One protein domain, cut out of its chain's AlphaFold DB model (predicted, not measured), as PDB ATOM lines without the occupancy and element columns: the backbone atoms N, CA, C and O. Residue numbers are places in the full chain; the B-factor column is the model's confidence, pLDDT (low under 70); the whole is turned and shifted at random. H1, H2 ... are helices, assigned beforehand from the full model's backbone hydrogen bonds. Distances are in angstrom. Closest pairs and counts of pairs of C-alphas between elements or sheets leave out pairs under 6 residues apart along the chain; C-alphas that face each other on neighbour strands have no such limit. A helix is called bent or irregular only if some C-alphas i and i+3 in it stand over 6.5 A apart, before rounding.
ATOM      1  N   SER A 654      27.469   6.340  17.807       90.81
ATOM      2  CA  SER A 654      28.750   6.014  17.146       90.81
ATOM      3  C   SER A 654      29.011   4.521  16.895       90.81
ATOM      4  O   SER A 654      29.950   4.167  16.186       90.81
ATOM      5  N   ASN A 655      28.243   3.643  17.539       90.38
ATOM      6  CA  ASN A 655      28.402   2.191  17.498       90.38
ATOM      7  C   ASN A 655      27.174   1.497  16.881       90.38
ATOM      8  O   ASN A 655      27.236   0.295  16.653       90.38
ATOM      9  N   LEU A 656      26.088   2.232  16.614       88.94
ATOM     10  CA  LEU A 656      24.785   1.725  16.178       88.94
ATOM     11  C   LEU A 656      24.937   0.845  14.930       88.94
ATOM     12  O   LEU A 656      24.701  -0.358  14.996       88.94
ATOM     13  N   MET A 657      25.501   1.403  13.855       90.12
ATOM     14  CA  MET A 657      25.741   0.688  12.591       90.12
ATOM     15  C   MET A 657      26.782  -0.444  12.691       90.12
ATOM     16  O   MET A 657      26.893  -1.248  11.772       90.12
ATOM     17  N   LYS A 658      27.560  -0.519  13.783       90.12
ATOM     18  CA  LYS A 658      28.588  -1.557  14.004       90.12
ATOM     19  C   LYS A 658      28.125  -2.712  14.892       90.12
ATOM     20  O   LYS A 658      28.809  -3.726  14.943       90.12
ATOM     21  N   VAL A 659      27.029  -2.537  15.631       88.44
ATOM     22  CA  VAL A 659      26.502  -3.535  16.578       88.44
ATOM     23  C   VAL A 659      25.147  -4.062  16.117       88.44
ATOM     24  O   VAL A 659      24.928  -5.263  16.184       88.44
ATOM     25  N   LEU A 660      24.278  -3.186  15.607       87.94
ATOM     26  CA  LEU A 660      22.931  -3.511  15.122       87.94
ATOM     27  C   LEU A 660      22.773  -3.100  13.646       87.94
ATOM     28  O   LEU A 660      21.731  -2.598  13.242       87.94
ATOM     29  N   GLY A 661      23.831  -3.241  12.839       89.19
ATOM     30  CA  GLY A 661      23.882  -2.706  11.470       89.19
ATOM     31  C   GLY A 661      22.746  -3.191  10.563       89.19
ATOM     32  O   GLY A 661      22.137  -2.379   9.877       89.19
ATOM     33  N   SER A 662      22.416  -4.482  10.623       87.44
ATOM     34  CA  SER A 662      21.334  -5.114   9.855       87.44
ATOM     35  C   SER A 662      19.938  -4.611  10.237       87.44
ATOM     36  O   SER A 662      19.090  -4.406   9.371       87.44
ATOM     37  N   GLU A 663      19.701  -4.373  11.525       88.06
ATOM     38  CA  GLU A 663      18.430  -3.847  12.035       88.06
ATOM     39  C   GLU A 663      18.330  -2.333  11.770       88.06
ATOM     40  O   GLU A 663      17.275  -1.813  11.413       88.06
ATOM     41  N   ALA A 664      19.456  -1.619  11.856       88.69
ATOM     42  CA  ALA A 664      19.564  -0.190  11.569       88.69
ATOM     43  C   ALA A 664      19.348   0.157  10.089       88.69
ATOM     44  O   ALA A 664      18.938   1.273   9.786       88.69
ATOM     45  N   THR A 665      19.597  -0.780   9.170       88.50
ATOM     46  CA  THR A 665      19.203  -0.646   7.758       88.50
ATOM     47  C   THR A 665      17.722  -0.939   7.500       88.50
ATOM     48  O   THR A 665      17.250  -0.643   6.407       88.50
ATOM     49  N   GLN A 666      16.991  -1.497   8.473       90.81
ATOM     50  CA  GLN A 666      15.543  -1.718   8.388       90.81
ATOM     51  C   GLN A 666      14.787  -0.525   8.995       90.81
ATOM     52  O   GLN A 666      14.141   0.218   8.263       90.81
ATOM     53  N   ASP A 667      14.947  -0.286  10.303       91.12
ATOM     54  CA  ASP A 667      14.276   0.797  11.042       91.12
ATOM     55  C   ASP A 667      15.301   1.784  11.669       91.12
ATOM     56  O   ASP A 667      15.465   1.822  12.900       91.12
ATOM     57  N   PRO A 668      16.003   2.625  10.877       88.94
ATOM     58  CA  PRO A 668      17.056   3.509  11.392       88.94
ATOM     59  C   PRO A 668      16.555   4.449  12.497       88.94
ATOM     60  O   PRO A 668      17.165   4.536  13.563       88.94
ATOM     61  N   THR A 669      15.411   5.109  12.292       93.19
ATOM     62  CA  THR A 669      14.840   6.080  13.243       93.19
ATOM     63  C   THR A 669      14.400   5.430  14.558       93.19
ATOM     64  O   THR A 669      14.521   6.044  15.618       93.19
ATOM     65  N   ARG A 670      13.920   4.178  14.518       93.12
ATOM     66  CA  ARG A 670      13.486   3.435  15.710       93.12
ATOM     67  C   ARG A 670      14.672   3.123  16.614       93.12
ATOM     68  O   ARG A 670      14.632   3.443  17.799       93.12
ATOM     69  N   LEU A 671      15.731   2.545  16.050       90.81
ATOM     70  CA  LEU A 671      16.946   2.225  16.796       90.81
ATOM     71  C   LEU A 671      17.715   3.479  17.205       90.81
ATOM     72  O   LEU A 671      18.312   3.510  18.281       90.81
ATOM     73  N   GLU A 672      17.667   4.544  16.402       91.12
ATOM     74  CA  GLU A 672      18.203   5.835  16.818       91.12
ATOM     75  C   GLU A 672      17.464   6.363  18.059       91.12
ATOM     76  O   GLU A 672      18.103   6.753  19.039       91.12
ATOM     77  N   MET A 673      16.128   6.318  18.060       93.62
ATOM     78  CA  MET A 673      15.298   6.703  19.204       93.62
ATOM     79  C   MET A 673      15.550   5.816  20.432       93.62
ATOM     80  O   MET A 673      15.717   6.353  21.524       93.62
ATOM     81  N   GLU A 674      15.637   4.493  20.275       92.44
ATOM     82  CA  GLU A 674      15.892   3.556  21.379       92.44
ATOM     83  C   GLU A 674      17.295   3.731  21.981       92.44
ATOM     84  O   GLU A 674      17.471   3.782  23.197       92.44
ATOM     85  N   ILE A 675      18.325   3.905  21.151       93.06
ATOM     86  CA  ILE A 675      19.694   4.087  21.646       93.06
ATOM     87  C   ILE A 675      19.890   5.508  22.209       93.06
ATOM     88  O   ILE A 675      20.735   5.696  23.091       93.06
ATOM     89  N   ARG A 676      19.095   6.500  21.769       94.38
ATOM     90  CA  ARG A 676      18.976   7.818  22.424       94.38
ATOM     91  C   ARG A 676      18.247   7.726  23.764       94.38
ATOM     92  O   ARG A 676      18.765   8.273  24.734       94.38
ATOM     93  N   SER A 677      17.118   7.022  23.866       94.69
ATOM     94  CA  SER A 677      16.387   6.878  25.134       94.69
ATOM     95  C   SER A 677      17.216   6.102  26.158       94.69
ATOM     96  O   SER A 677      17.421   6.600  27.259       94.69
ATOM     97  N   ALA A 678      17.852   4.996  25.766       93.62
ATOM     98  CA  ALA A 678      18.805   4.272  26.608       93.62
ATOM     99  C   ALA A 678      20.062   5.103  26.948       93.62
ATOM    100  O   ALA A 678      20.756   4.816  27.926       93.62
ATOM    101  N   ALA A 679      20.418   6.124  26.155       94.94
ATOM    102  CA  ALA A 679      21.473   7.073  26.518       94.94
ATOM    103  C   ALA A 679      20.998   8.099  27.556       94.94
ATOM    104  O   ALA A 679      21.722   8.312  28.530       94.94
ATOM    105  N   ALA A 680      19.791   8.646  27.389       95.31
ATOM    106  CA  ALA A 680      19.150   9.543  28.346       95.31
ATOM    107  C   ALA A 680      18.877   8.843  29.689       95.31
ATOM    108  O   ALA A 680      19.231   9.384  30.726       95.31
ATOM    109  N   GLU A 681      18.380   7.604  29.686       94.62
ATOM    110  CA  GLU A 681      18.211   6.751  30.873       94.62
ATOM    111  C   GLU A 681      19.540   6.575  31.630       94.62
ATOM    112  O   GLU A 681      19.614   6.713  32.850       94.62
ATOM    113  N   ARG A 682      20.644   6.333  30.906       94.00
ATOM    114  CA  ARG A 682      21.988   6.214  31.499       94.00
ATOM    115  C   ARG A 682      22.512   7.527  32.092       94.00
ATOM    116  O   ARG A 682      23.370   7.473  32.978       94.00
ATOM    117  N   GLU A 683      22.038   8.668  31.599       95.19
ATOM    118  CA  GLU A 683      22.351  10.001  32.114       95.19
ATOM    119  C   GLU A 683      21.470  10.358  33.318       95.19
ATOM    120  O   GLU A 683      22.015  10.702  34.367       95.19
ATOM    121  N   GLN A 684      20.154  10.152  33.222       96.31
ATOM    122  CA  GLN A 684      19.180  10.240  34.315       96.31
ATOM    123  C   GLN A 684      19.633   9.386  35.497       96.31
ATOM    124  O   GLN A 684      20.000   9.937  36.525       96.31
ATOM    125  N   ALA A 685      19.844   8.080  35.312       95.75
ATOM    126  CA  ALA A 685      20.311   7.200  36.382       95.75
ATOM    127  C   ALA A 685      21.672   7.623  36.978       95.75
ATOM    128  O   ALA A 685      22.007   7.219  38.093       95.75
ATOM    129  N   HIS A 686      22.501   8.399  36.264       96.75
ATOM    130  CA  HIS A 686      23.699   9.031  36.831       96.75
ATOM    131  C   HIS A 686      23.366  10.281  37.657       96.75
ATOM    132  O   HIS A 686      23.909  10.418  38.755       96.75
ATOM    133  N   VAL A 687      22.478  11.145  37.164       97.06
ATOM    134  CA  VAL A 687      21.918  12.297  37.884       97.06
ATOM    135  C   VAL A 687      21.190  11.844  39.152       97.06
ATOM    136  O   VAL A 687      21.551  12.313  40.225       97.06
ATOM    137  N   ASP A 688      20.304  10.852  39.088       96.81
ATOM    138  CA  ASP A 688      19.569  10.288  40.229       96.81
ATOM    139  C   ASP A 688      20.530   9.723  41.281       96.81
ATOM    140  O   ASP A 688      20.440  10.027  42.470       96.81
ATOM    141  N   ARG A 689      21.560   8.982  40.840       95.25
ATOM    142  CA  ARG A 689      22.638   8.506  41.725       95.25
ATOM    143  C   ARG A 689      23.498   9.629  42.304       95.25
ATOM    144  O   ARG A 689      24.282   9.334  43.208       95.25
ATOM    145  N   ASN A 690      23.432  10.860  41.798       96.50
ATOM    146  CA  ASN A 690      24.045  12.047  42.403       96.50
ATOM    147  C   ASN A 690      23.052  12.783  43.324       96.50
ATOM    148  O   ASN A 690      23.461  13.181  44.410       96.50
ATOM    149  N   ILE A 691      21.774  12.897  42.939       96.00
ATOM    150  CA  ILE A 691      20.680  13.479  43.737       96.00
ATOM    151  C   ILE A 691      20.507  12.698  45.042       96.00
ATOM    152  O   ILE A 691      20.711  13.271  46.105       96.00
ATOM    153  N   ALA A 692      20.307  11.381  44.979       96.00
ATOM    154  CA  ALA A 692      20.154  10.546  46.171       96.00
ATOM    155  C   ALA A 692      21.368  10.634  47.118       96.00
ATOM    156  O   ALA A 692      21.215  10.594  48.330       96.00
ATOM    157  N   ARG A 693      22.590  10.817  46.585       94.50
ATOM    158  CA  ARG A 693      23.798  11.047  47.405       94.50
ATOM    159  C   ARG A 693      23.895  12.457  47.986       94.50
ATOM    160  O   ARG A 693      24.594  12.630  48.977       94.50
ATOM    161  N   LYS A 694      23.254  13.446  47.362       95.12
ATOM    162  CA  LYS A 694      23.136  14.827  47.848       95.12
ATOM    163  C   LYS A 694      22.035  14.954  48.910       95.12
ATOM    164  O   LYS A 694      22.111  15.841  49.738       95.12
ATOM    165  N   GLU A 695      21.029  14.084  48.883       88.50
ATOM    166  CA  GLU A 695      19.929  14.054  49.860       88.50
ATOM    167  C   GLU A 695      20.281  13.261  51.132       88.50
ATOM    168  O   GLU A 695      19.662  13.456  52.172       88.50
ATOM    169  N   THR A 696      21.298  12.393  51.075       87.06
ATOM    170  CA  THR A 696      21.841  11.658  52.236       87.06
ATOM    171  C   THR A 696      22.994  12.373  52.963       87.06
ATOM    172  O   THR A 696      23.660  11.731  53.779       87.06
ATOM    173  N   LEU A 697      23.302  13.630  52.622       59.97
ATOM    174  CA  LEU A 697      24.455  14.402  53.121       59.97
ATOM    175  C   LEU A 697      24.056  15.823  53.537       59.97
ATOM    176  O   LEU A 697      24.570  16.250  54.592       59.97
TER     177      LEU A 697
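What this domain is: This is residues 654 to 697 of the 697 residues of the protein "PRP3 domain-containing protein" of Asparagus officinalis (UniProt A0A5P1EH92). One long helix, H3, makes nearly the full length of this domain, and at its first turns the chain forms a small hooked head of two short helices, H1 and H2. Beyond that head, residues 676 to 697 stick out free, 676 to 695 of them as part of H3. The printed part has 44 residues with three named helices, in the order H1, H2, H3, and no named strand; the class is all helix. The whole is extended, with a radius of gyration of the C-alphas of 15.2 A, and it spans 48 by 16 by 10 A.

How they stand to each other: Begin with H3, residues 668 to 695, the longest helix. Near its beginning look for H1, residues 654 to 659: the two only just touch, with 3 pairs of C-alphas within 8 A, and H3 does so with residues 671 to 675 alone. Their closest C-alphas are those of Leu 656 and Glu 672, 7.8 A apart. The lines of H1 and H3 stand at a steep tilt of 57 degrees, and the two run opposite ways. Between them along the chain comes H2, residues 661 to 664, which is close to H3 but not clearly touching it; the closest C-alphas are those of Ala 664 and Leu 671, 6.3 A apart. H2 is also close to H1 but not clearly touching it, and there the closest C-alphas are those of Met 657 and Ala 664, 6.3 A apart. In the backbone, O i to N i+4 pairs are within hydrogen-bond range in 22 of 24 cases in H3 and in 1 of 2 in H1, where 2 of 3 O i to N i+3 pairs are within range. H2 is too short for an O i to N i+4 pair, but its one O i to N i+3 pair is within range.

Where its parts are: Find C-alpha 668 at (17.056, 3.509, 11.392); from there H3 runs 40.0 A to C-alpha 695 at (19.929, 14.054, 49.860), and z shows most of the climb. Go back to C-alpha 654 at (28.750, 6.014, 17.146), where H1 begins; it measures 9.8 A from first to last C-alpha. H1 is irregular, with C-alphas 654 and 657 standing 7.6 A apart. H2 measures 5.0 A from C-alpha 661 to C-alpha 664.

The domain as a whole: The two C-alphas farthest apart are those of Gln 666 and Leu 697, at 48.4 A. The links from H1 to H2 and from H2 to H3 are tight, with 1 and 3 residues between the helices. The printed part has no cut, and it ends at residue 697, the chain's last. The mean pLDDT of the printed part is 91.7, and residue 697 is the one printed residue under 70.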